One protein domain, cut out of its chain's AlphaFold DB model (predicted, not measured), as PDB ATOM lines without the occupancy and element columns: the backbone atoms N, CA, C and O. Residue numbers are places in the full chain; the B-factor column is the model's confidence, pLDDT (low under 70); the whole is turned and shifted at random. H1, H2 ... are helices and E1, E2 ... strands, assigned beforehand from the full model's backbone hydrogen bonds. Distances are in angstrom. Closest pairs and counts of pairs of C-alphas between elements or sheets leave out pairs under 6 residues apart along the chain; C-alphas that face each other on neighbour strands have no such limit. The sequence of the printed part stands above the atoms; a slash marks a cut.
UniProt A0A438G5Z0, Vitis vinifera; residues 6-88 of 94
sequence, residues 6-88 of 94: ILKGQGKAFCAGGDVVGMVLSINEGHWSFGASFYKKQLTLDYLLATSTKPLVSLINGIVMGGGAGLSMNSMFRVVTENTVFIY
ATOM      1  N   ILE A   6     201.609 178.419 134.190       96.12
ATOM      2  CA  ILE A   6     200.893 179.574 134.740       96.12
ATOM      3  C   ILE A   6     199.867 179.071 135.750       96.12
ATOM      4  O   ILE A   6     198.994 178.275 135.407       96.12
ATOM      5  N   LEU A   7     199.960 179.567 136.981       95.62
ATOM      6  CA  LEU A   7     198.955 179.386 138.020       95.62
ATOM      7  C   LEU A   7     198.094 180.641 138.094       95.62
ATOM      8  O   LEU A   7     198.610 181.750 138.221       95.62
ATOM      9  N   LYS A   8     196.775 180.463 138.039       96.31
ATOM     10  CA  LYS A   8     195.800 181.529 138.261       96.31
ATOM     11  C   LYS A   8     194.615 180.991 139.051       96.31
ATOM     12  O   LYS A   8     194.222 179.839 138.865       96.31
ATOM     13  N   GLY A   9     194.035 181.842 139.887       95.06
ATOM     14  CA  GLY A   9     192.736 181.572 140.490       95.06
ATOM     15  C   GLY A   9     191.590 181.852 139.528       95.06
ATOM     16  O   GLY A   9     191.776 182.404 138.439       95.06
ATOM     17  N   GLN A  10     190.389 181.486 139.957       94.81
ATOM     18  CA  GLN A  10     189.140 181.832 139.289       94.81
ATOM     19  C   GLN A  10     188.242 182.572 140.285       94.81
ATOM     20  O   GLN A  10     188.045 182.121 141.412       94.81
ATOM     21  N   GLY A  11     187.678 183.706 139.864       93.25
ATOM     22  CA  GLY A  11     186.828 184.541 140.712       93.25
ATOM     23  C   GLY A  11     187.623 185.474 141.632       93.25
ATOM     24  O   GLY A  11     188.598 186.084 141.208       93.25
ATOM     25  N   LYS A  12     187.164 185.617 142.883       93.88
ATOM     26  CA  LYS A  12     187.673 186.606 143.860       93.88
ATOM     27  C   LYS A  12     188.912 186.155 144.645       93.88
ATOM     28  O   LYS A  12     189.427 186.919 145.458       93.88
ATOM     29  N   ALA A  13     189.353 184.914 144.468       95.62
ATOM     30  CA  ALA A  13     190.492 184.356 145.182       95.62
ATOM     31  C   ALA A  13     191.476 183.715 144.206       95.62
ATOM     32  O   ALA A  13     191.075 183.062 143.240       95.62
ATOM     33  N   PHE A  14     192.765 183.853 144.511       96.31
ATOM     34  CA  PHE A  14     193.803 183.066 143.867       96.31
ATOM     35  C   PHE A  14     193.733 181.620 144.367       96.31
ATOM     36  O   PHE A  14     193.532 180.694 143.585       96.31
ATOM     37  N   CYS A  15     193.860 181.438 145.685       94.75
ATOM     38  CA  CYS A  15     193.715 180.151 146.356       94.75
ATOM     39  C   CYS A  15     193.500 180.374 147.859       94.75
ATOM     40  O   CYS A  15     194.391 180.861 148.556       94.75
ATOM     41  N   ALA A  16     192.323 179.998 148.359       92.31
ATOM     42  CA  ALA A  16     191.904 180.221 149.743       92.31
ATOM     43  C   ALA A  16     192.375 179.124 150.728       92.31
ATOM     44  O   ALA A  16     191.801 178.962 151.798       92.31
ATOM     45  N   GLY A  17     193.418 178.370 150.377       88.25
ATOM     46  CA  GLY A  17     193.886 177.233 151.165       88.25
ATOM     47  C   GLY A  17     193.141 175.934 150.853       88.25
ATOM     48  O   GLY A  17     192.336 175.856 149.926       88.25
ATOM     49  N   GLY A  18     193.488 174.888 151.600       87.12
ATOM     50  CA  GLY A  18     192.863 173.572 151.497       87.12
ATOM     51  C   GLY A  18     191.688 173.406 152.459       87.12
ATOM     52  O   GLY A  18     191.522 174.204 153.380       87.12
ATOM     53  N   ASP A  19     190.906 172.341 152.278       89.38
ATOM     54  CA  ASP A  19     189.791 171.992 153.165       89.38
ATOM     55  C   ASP A  19     190.285 171.398 154.496       89.38
ATOM     56  O   ASP A  19     190.249 170.189 154.738       89.38
ATOM     57  N   VAL A  20     190.806 172.268 155.360       87.88
ATOM     58  CA  VAL A  20     191.289 171.888 156.694       87.88
ATOM     59  C   VAL A  20     190.123 171.489 157.600       87.88
ATOM     60  O   VAL A  20     190.273 170.580 158.410       87.88
ATOM     61  N   VAL A  21     188.952 172.115 157.444       89.06
ATOM     62  CA  VAL A  21     187.765 171.812 158.260       89.06
ATOM     63  C   VAL A  21     187.277 170.392 157.987       89.06
ATOM     64  O   VAL A  21     187.159 169.605 158.925       89.06
ATOM     65  N   GLY A  22     187.057 170.031 156.719       89.75
ATOM     66  CA  GLY A  22     186.654 168.677 156.339       89.75
ATOM     67  C   GLY A  22     187.690 167.630 156.746       89.75
ATOM     68  O   GLY A  22     187.340 166.544 157.211       89.75
ATOM     69  N   MET A  23     188.977 167.978 156.667       89.75
ATOM     70  CA  MET A  23     190.056 167.120 157.150       89.75
ATOM     71  C   MET A  23     189.995 166.893 158.669       89.75
ATOM     72  O   MET A  23     190.092 165.747 159.101       89.75
ATOM     73  N   VAL A  24     189.834 167.944 159.479       89.38
ATOM     74  CA  VAL A  24     189.749 167.830 160.948       89.38
ATOM     75  C   VAL A  24     188.528 167.012 161.364       89.38
ATOM     76  O   VAL A  24     188.655 166.127 162.208       89.38
ATOM     77  N   LEU A  25     187.370 167.242 160.738       92.81
ATOM     78  CA  LEU A  25     186.164 166.444 160.981       92.81
ATOM     79  C   LEU A  25     186.408 164.959 160.680       92.81
ATOM     80  O   LEU A  25     186.152 164.113 161.531       92.81
ATOM     81  N   SER A  26     187.019 164.653 159.530       90.00
ATOM     82  CA  SER A  26     187.360 163.274 159.153       90.00
ATOM     83  C   SER A  26     188.320 162.616 160.153       90.00
ATOM     84  O   SER A  26     188.173 161.442 160.486       90.00
ATOM     85  N   ILE A  27     189.315 163.357 160.653       90.75
ATOM     86  CA  ILE A  27     190.250 162.857 161.673       90.75
ATOM     87  C   ILE A  27     189.505 162.546 162.978       90.75
ATOM     88  O   ILE A  27     189.737 161.486 163.560       90.75
ATOM     89  N   ASN A  28     188.597 163.426 163.408       92.31
ATOM     90  CA  ASN A  28     187.793 163.237 164.618       92.31
ATOM     91  C   ASN A  28     186.858 162.021 164.524       92.31
ATOM     92  O   ASN A  28     186.594 161.375 165.533       92.31
ATOM     93  N   GLU A  29     186.411 161.666 163.321       94.69
ATOM     94  CA  GLU A  29     185.636 160.447 163.040       94.69
ATOM     95  C   GLU A  29     186.506 159.172 162.971       94.69
ATOM     96  O   GLU A  29     186.000 158.074 162.748       94.69
ATOM     97  N   GLY A  30     187.821 159.287 163.183       92.50
ATOM     98  CA  GLY A  30     188.771 158.171 163.178       92.50
ATOM     99  C   GLY A  30     189.466 157.933 161.832       92.50
ATOM    100  O   GLY A  30     190.326 157.055 161.727       92.50
ATOM    101  N   HIS A  31     189.177 158.735 160.804       92.44
ATOM    102  CA  HIS A  31     189.773 158.623 159.469       92.44
ATOM    103  C   HIS A  31     191.102 159.390 159.345       92.44
ATOM    104  O   HIS A  31     191.321 160.168 158.415       92.44
ATOM    105  N   TRP A  32     192.042 159.144 160.262       89.25
ATOM    106  CA  TRP A  32     193.338 159.842 160.303       89.25
ATOM    107  C   TRP A  32     194.162 159.710 159.007       89.25
ATOM    108  O   TRP A  32     194.891 160.628 158.617       89.25
ATOM    109  N   SER A  33     194.029 158.581 158.302       92.06
ATOM    110  CA  SER A  33     194.754 158.298 157.059       92.06
ATOM    111  C   SER A  33     194.349 159.226 155.909       92.06
ATOM    112  O   SER A  33     195.153 159.463 154.999       92.06
ATOM    113  N   PHE A  34     193.142 159.801 155.965       89.44
ATOM    114  CA  PHE A  34     192.685 160.818 155.022       89.44
ATOM    115  C   PHE A  34     193.514 162.099 155.154       89.44
ATOM    116  O   PHE A  34     194.066 162.568 154.158       89.44
ATOM    117  N   GLY A  35     193.692 162.607 156.380       87.81
ATOM    118  CA  GLY A  35     194.515 163.792 156.641       87.81
ATOM    119  C   GLY A  35     195.977 163.590 156.240       87.81
ATOM    120  O   GLY A  35     196.558 164.425 155.546       87.81
ATOM    121  N   ALA A  36     196.552 162.429 156.563       90.12
ATOM    122  CA  ALA A  36     197.903 162.080 156.122       90.12
ATOM    123  C   ALA A  36     198.026 162.053 154.585       90.12
ATOM    124  O   ALA A  36     198.975 162.594 154.015       90.12
ATOM    125  N   SER A  37     197.046 161.463 153.895       91.69
ATOM    126  CA  SER A  37     197.021 161.408 152.428       91.69
ATOM    127  C   SER A  37     196.835 162.785 151.792       91.69
ATOM    128  O   SER A  37     197.439 163.063 150.753       91.69
ATOM    129  N   PHE A  38     196.031 163.651 152.409       90.06
ATOM    130  CA  PHE A  38     195.826 165.031 151.982       90.06
ATOM    131  C   PHE A  38     197.142 165.819 152.013       90.06
ATOM    132  O   PHE A  38     197.585 166.319 150.975       90.06
ATOM    133  N   TYR A  39     197.836 165.834 153.154       88.38
ATOM    134  CA  TYR A  39     199.122 166.527 153.275       88.38
ATOM    135  C   TYR A  39     200.210 165.916 152.400       88.38
ATOM    136  O   TYR A  39     200.995 166.650 151.800       88.38
ATOM    137  N   LYS A  40     200.237 164.586 152.249       93.69
ATOM    138  CA  LYS A  40     201.172 163.924 151.334       93.69
ATOM    139  C   LYS A  40     201.005 164.433 149.902       93.69
ATOM    140  O   LYS A  40     202.005 164.696 149.235       93.69
ATOM    141  N   LYS A  41     199.768 164.599 149.423       93.31
ATOM    142  CA  LYS A  41     199.497 165.152 148.086       93.31
ATOM    143  C   LYS A  41     199.938 166.611 147.981       93.31
ATOM    144  O   LYS A  41     200.604 166.951 147.007       93.31
ATOM    145  N   GLN A  42     199.625 167.433 148.983       90.75
ATOM    146  CA  GLN A  42     200.020 168.845 149.015       90.75
ATOM    147  C   GLN A  42     201.547 169.007 148.965       90.75
ATOM    148  O   GLN A  42     202.060 169.680 148.078       90.75
ATOM    149  N   LEU A  43     202.280 168.307 149.834       91.50
ATOM    150  CA  LEU A  43     203.746 168.354 149.876       91.50
ATOM    151  C   LEU A  43     204.386 167.827 148.588       91.50
ATOM    152  O   LEU A  43     205.381 168.373 148.120       91.50
ATOM    153  N   THR A  44     203.803 166.782 147.991       94.94
ATOM    154  CA  THR A  44     204.268 166.263 146.695       94.94
ATOM    155  C   THR A  44     204.102 167.315 145.600       94.94
ATOM    156  O   THR A  44     205.012 167.514 144.801       94.94
ATOM    157  N   LEU A  45     202.961 168.008 145.563       93.25
ATOM    158  CA  LEU A  45     202.714 169.081 144.604       93.25
ATOM    159  C   LEU A  45     203.686 170.250 144.806       93.25
ATOM    160  O   LEU A  45     204.297 170.699 143.838       93.25
ATOM    161  N   ASP A  46     203.867 170.700 146.047       92.25
ATOM    162  CA  ASP A  46     204.795 171.783 146.380       92.25
ATOM    163  C   ASP A  46     206.227 171.435 145.945       92.25
ATOM    164  O   ASP A  46     206.887 172.243 145.292       92.25
ATOM    165  N   TYR A  47     206.674 170.199 146.200       93.88
ATOM    166  CA  TYR A  47     207.973 169.702 145.742       93.88
ATOM    167  C   TYR A  47     208.102 169.711 144.214       93.88
ATOM    168  O   TYR A  47     209.116 170.166 143.682       93.88
ATOM    169  N   LEU A  48     207.081 169.244 143.489       93.81
ATOM    170  CA  LEU A  48     207.091 169.225 142.023       93.81
ATOM    171  C   LEU A  48     207.145 170.632 141.420       93.81
ATOM    172  O   LEU A  48     207.782 170.829 140.387       93.81
ATOM    173  N   LEU A  49     206.479 171.606 142.044       92.62
ATOM    174  CA  LEU A  49     206.527 173.001 141.609       92.62
ATOM    175  C   LEU A  49     207.883 173.636 141.931       92.62
ATOM    176  O   LEU A  49     208.459 174.280 141.058       92.62
ATOM    177  N   ALA A  50     208.419 173.398 143.131       91.25
ATOM    178  CA  ALA A  50     209.711 173.925 143.570       91.25
ATOM    179  C   ALA A  50     210.897 173.378 142.759       91.25
ATOM    180  O   ALA A  50     211.870 174.087 142.518       91.25
ATOM    181  N   THR A  51     210.821 172.117 142.325       93.50
ATOM    182  CA  THR A  51     211.874 171.446 141.540       93.50
ATOM    183  C   THR A  51     211.622 171.471 140.035       93.50
ATOM    184  O   THR A  51     212.372 170.870 139.261       93.50
ATOM    185  N   SER A  52     210.574 172.166 139.587       91.25
ATOM    186  CA  SER A  52     210.260 172.249 138.167       91.25
ATOM    187  C   SER A  52     211.343 173.021 137.418       91.25
ATOM    188  O   SER A  52     211.663 174.159 137.744       91.25
ATOM    189  N   THR A  53     211.867 172.431 136.345       92.75
ATOM    190  CA  THR A  53     212.814 173.113 135.448       92.75
ATOM    191  C   THR A  53     212.132 174.120 134.524       92.75
ATOM    192  O   THR A  53     212.795 174.954 133.909       92.75
ATOM    193  N   LYS A  54     210.802 174.046 134.398       94.06
ATOM    194  CA  LYS A  54     210.021 174.989 133.596       94.06
ATOM    195  C   LYS A  54     209.701 176.219 134.443       94.06
ATOM    196  O   LYS A  54     209.241 176.046 135.571       94.06
ATOM    197  N   PRO A  55     209.848 177.441 133.903       95.06
ATOM    198  CA  PRO A  55     209.428 178.642 134.606       95.06
ATOM    199  C   PRO A  55     207.963 178.539 135.040       95.06
ATOM    200  O   PRO A  55     207.085 178.200 134.240       95.06
ATOM    201  N   LEU A  56     207.720 178.831 136.315       96.25
ATOM    202  CA  LEU A  56     206.401 178.869 136.932       96.25
ATOM    203  C   LEU A  56     206.052 180.320 137.259       96.25
ATOM    204  O   LEU A  56     206.821 181.002 137.940       96.25
ATOM    205  N   VAL A  57     204.894 180.777 136.786       97.19
ATOM    206  CA  VAL A  57     204.369 182.127 137.020       97.19
ATOM    207  C   VAL A  57     203.054 182.029 137.782       97.19
ATOM    208  O   VAL A  57     202.117 181.389 137.307       97.19
ATOM    209  N   SER A  58     202.957 182.694 138.930       97.31
ATOM    210  CA  SER A  58     201.701 182.833 139.675       97.31
ATOM    211  C   SER A  58     201.072 184.196 139.411       97.31
ATOM    212  O   SER A  58     201.659 185.224 139.746       97.31
ATOM    213  N   LEU A  59     199.872 184.203 138.833       97.50
ATOM    214  CA  LEU A  59     199.031 185.387 138.662       97.50
ATOM    215  C   LEU A  59     198.073 185.482 139.850       97.50
ATOM    216  O   LEU A  59     197.005 184.864 139.867       97.50
ATOM    217  N   ILE A  60     198.488 186.224 140.868       97.06
ATOM    218  CA  ILE A  60     197.811 186.319 142.155       97.06
ATOM    219  C   ILE A  60     196.837 187.495 142.108       97.06
ATOM    220  O   ILE A  60     197.203 188.634 142.385       97.06
ATOM    221  N   ASN A  61     195.580 187.207 141.776       96.75
ATOM    222  CA  ASN A  61     194.477 188.159 141.871       96.75
ATOM    223  C   ASN A  61     193.490 187.685 142.945       96.75
ATOM    224  O   ASN A  61     192.952 186.581 142.840       96.75
ATOM    225  N   GLY A  62     193.275 188.502 143.976       95.88
ATOM    226  CA  GLY A  62     192.410 188.159 145.102       95.88
ATOM    227  C   GLY A  62     193.122 187.482 146.275       95.88
ATOM    228  O   GLY A  62     194.345 187.536 146.425       95.88
ATOM    229  N   ILE A  63     192.331 186.831 147.126       95.44
ATOM    230  CA  ILE A  63     192.804 186.208 148.370       95.44
ATOM    231  C   ILE A  63     193.739 185.025 148.081       95.44
ATOM    232  O   ILE A  63     193.416 184.135 147.286       95.44
ATOM    233  N   VAL A  64     194.875 184.989 148.773       95.12
ATOM    234  CA  VAL A  64     195.813 183.867 148.796       95.12
ATOM    235  C   VAL A  64     196.155 183.512 150.239       95.12
ATOM    236  O   VAL A  64     196.648 184.351 150.993       95.12
ATOM    237  N   MET A  65     195.875 182.269 150.640       92.81
ATOM    238  CA  MET A  65     196.127 181.819 152.008       92.81
ATOM    239  C   MET A  65     196.537 180.351 152.129       92.81
ATOM    240  O   MET A  65     196.275 179.537 151.240       92.81
ATOM    241  N   GLY A  66     197.191 180.020 153.246       89.31
ATOM    242  CA  GLY A  66     197.564 178.648 153.610       89.31
ATOM    243  C   GLY A  66     198.359 177.942 152.508       89.31
ATOM    244  O   GLY A  66     199.358 178.469 152.021       89.31
ATOM    245  N   GLY A  67     197.888 176.773 152.062       87.81
ATOM    246  CA  GLY A  67     198.512 176.030 150.956       87.81
ATOM    247  C   GLY A  67     198.625 176.838 149.654       87.81
ATOM    248  O   GLY A  67     199.622 176.728 148.947       87.81
ATOM    249  N   GLY A  68     197.675 177.735 149.375       90.25
ATOM    250  CA  GLY A  68     197.728 178.635 148.220       90.25
ATOM    251  C   GLY A  68     198.908 179.603 148.249       90.25
ATOM    252  O   GLY A  68     199.530 179.869 147.218       90.25
ATOM    253  N   ALA A  69     199.247 180.092 149.443       90.94
ATOM    254  CA  ALA A  69     200.432 180.909 149.656       90.94
ATOM    255  C   ALA A  69     201.709 180.098 149.392       90.94
ATOM    256  O   ALA A  69     202.566 180.567 148.640       90.94
ATOM    257  N   GLY A  70     201.792 178.863 149.902       88.88
ATOM    258  CA  GLY A  70     202.906 177.942 149.638       88.88
ATOM    259  C   GLY A  70     203.131 177.683 148.144       88.88
ATOM    260  O   GLY A  70     204.236 177.890 147.641       88.88
ATOM    261  N   LEU A  71     202.064 177.364 147.405       90.88
ATOM    262  CA  LEU A  71     202.114 177.159 145.950       90.88
ATOM    263  C   LEU A  71     202.676 178.385 145.218       90.88
ATOM    264  O   LEU A  71     203.542 178.265 144.351       90.88
ATOM    265  N   SER A  72     202.208 179.581 145.586       92.06
ATOM    266  CA  SER A  72     202.654 180.825 144.956       92.06
ATOM    267  C   SER A  72     204.115 181.169 145.275       92.06
ATOM    268  O   SER A  72     204.822 181.741 144.441       92.06
ATOM    269  N   MET A  73     204.613 180.786 146.451       90.94
ATOM    270  CA  MET A  73     205.989 181.065 146.867       90.94
ATOM    271  C   MET A  73     207.016 180.169 146.171       90.94
ATOM    272  O   MET A  73     208.130 180.618 145.916       90.94
ATOM    273  N   ASN A  74     206.617 178.972 145.737       89.62
ATOM    274  CA  ASN A  74     207.461 178.101 144.912       89.62
ATOM    275  C   ASN A  74     207.592 178.571 143.450       89.62
ATOM    276  O   ASN A  74     208.382 178.015 142.691       89.62
ATOM    277  N   SER A  75     206.837 179.591 143.025       92.25
ATOM    278  CA  SER A  75     206.929 180.110 141.657       92.25
ATOM    279  C   SER A  75     208.142 181.013 141.432       92.25
ATOM    280  O   SER A  75     208.569 181.756 142.315       92.25
ATOM    281  N   MET A  76     208.702 180.958 140.222       93.81
ATOM    282  CA  MET A  76     209.829 181.806 139.825       93.81
ATOM    283  C   MET A  76     209.394 183.271 139.727       93.81
ATOM    284  O   MET A  76     210.111 184.167 140.169       93.81
ATOM    285  N   PHE A  77     208.190 183.504 139.200       95.56
ATOM    286  CA  PHE A  77     207.611 184.836 139.065       95.56
ATOM    287  C   PHE A  77     206.245 184.911 139.740       95.56
ATOM    288  O   PHE A  77     205.408 184.022 139.587       95.56
ATOM    289  N   ARG A  78     205.999 186.019 140.439       96.25
ATOM    290  CA  ARG A  78     204.725 186.337 141.088       96.25
ATOM    291  C   ARG A  78     204.253 187.686 140.573       96.25
ATOM    292  O   ARG A  78     204.970 188.673 140.708       96.25
ATOM    293  N   VAL A  79     203.064 187.716 139.990       97.12
ATOM    294  CA  VAL A  79     202.390 188.945 139.565       97.12
ATOM    295  C   VAL A  79     201.207 189.148 140.494       97.12
ATOM    296  O   VAL A  79     200.346 188.277 140.582       97.12
ATOM    297  N   VAL A  80     201.193 190.269 141.208       97.00
ATOM    298  CA  VAL A  80     200.136 190.631 142.162       97.00
ATOM    299  C   VAL A  80     199.287 191.771 141.606       97.00
ATOM    300  O   VAL A  80     199.727 192.505 140.723       97.00
ATOM    301  N   THR A  81     198.075 191.908 142.128       96.75
ATOM    302  CA  THR A  81     197.117 192.969 141.772       96.75
ATOM    303  C   THR A  81     196.753 193.773 143.017       96.75
ATOM    304  O   THR A  81     197.048 193.359 144.137       96.75
ATOM    305  N   GLU A  82     196.041 194.880 142.848       97.06
ATOM    306  CA  GLU A  82     195.470 195.662 143.948       97.06
ATOM    307  C   GLU A  82     194.489 194.862 144.823       97.06
ATOM    308  O   GLU A  82     194.283 195.191 145.987       97.06
ATOM    309  N   ASN A  83     193.926 193.772 144.291       96.00
ATOM    310  CA  ASN A  83     192.993 192.903 145.010       96.00
ATOM    311  C   ASN A  83     193.700 191.815 145.835       96.00
ATOM    312  O   ASN A  83     193.038 190.988 146.467       96.00
ATOM    313  N   THR A  84     195.032 191.737 145.782       96.06
ATOM    314  CA  THR A  84     195.785 190.670 146.442       96.06
ATOM    315  C   THR A  84     195.764 190.842 147.956       96.06
ATOM    316  O   THR A  84     196.288 191.812 148.495       96.06
ATOM    317  N   VAL A  85     195.234 189.835 148.653       94.38
ATOM    318  CA  VAL A  85     195.302 189.734 150.116       94.38
ATOM    319  C   VAL A  85     196.062 188.464 150.464       94.38
ATOM    320  O   VAL A  85     195.551 187.362 150.265       94.38
ATOM    321  N   PHE A  86     197.298 188.624 150.939       92.12
ATOM    322  CA  PHE A  86     198.186 187.512 151.270       92.12
ATOM    323  C   PHE A  86     198.166 187.218 152.767       92.12
ATOM    324  O   PHE A  86     198.481 188.088 153.577       92.12
ATOM    325  N   ILE A  87     197.823 185.983 153.132       88.50
ATOM    326  CA  ILE A  87     197.712 185.551 154.526       88.50
ATOM    327  C   ILE A  87     198.461 184.227 154.681       88.50
ATOM    328  O   ILE A  87     198.158 183.250 154.005       88.50
ATOM    329  N   TYR A  88     199.409 184.152 155.612       76.00
ATOM    330  CA  TYR A  88     200.051 182.890 155.992       76.00
ATOM    331  C   TYR A  88     199.689 182.557 157.445       76.00
ATOM    332  O   TYR A  88     200.458 182.855 158.361       76.00
TER     333      TYR A  88
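AT A GLANCE: This is residues 6 to 88 of the 94 residues of a protein of Vitis vinifera (UniProt A0A438G5Z0). Two small three-stranded parallel sheets, E1 E3 E5 and E2 E4 E6, are joined strand to strand by tight links, with the short helix H3 packed in the angle between them. From this body a helical hairpin, H1 and H2, reaches away as a narrow V that makes much of the length. The printed part has 83 residues, in the order E1 E2 H1 H2 E3 E4 H3 E5 E6, of mixed class. It is only just compact, close to loose, with a radius of gyration of the C-alphas of 14.1 A and spans of 41 by 29 by 19 A.

IN THESE COORDINATES: The first sheet holds E1, residues 6 to 8, from C-alpha 6 at (200.893, 179.574, 134.740); E3, residues 56 to 60, 12.5 A; and E5, residues 77 to 80, 10.0 A. The second holds E2, residues 13 to 15; E4, residues 63 to 65; and E6, residues 85 to 87, ending at (197.712, 185.551, 154.526). H3 is residues 67 to 73, 9.9 A; H1 is 20 to 28, 12.2 A; H2 is 32 to 50, 27.3 A.

HOW THE PARTS SIT: N 7 and O 57 of E1 and E3 are 2.8 A apart, and N 58 and O 77 of E3 and E5 2.9 A. In the other sheet, N 14 and O 63 of E2 and E4 are 2.9 A apart, as are N 64 and O 85 of E4 and E6. H3 is on the first sheet at a height of 10.0 A, and stands up from the second at 70 degrees. H2 touches H3 with residues 42 to 49 alone, closest at the C-alphas of Asp 46 and Leu 71, 6.0 A, at a shallow tilt of 14 degrees, the same way. H1 and H2 touch at Met 23 and Gly 35, C-alphas 5.6 A apart, opposite ways at 34 degrees, a tilt only just shallow. H1 and H3 are apart. In H1, H2 and H3 every O i to N i+4 pair is within hydrogen-bond range.

THE WHOLE: The two farthest C-alphas, of Gly 30 and Glu 82, are 42.7 A apart. The printed part has no cut and no long link. Mean pLDDT of the printed part is 92.6, and no printed residue is under 70.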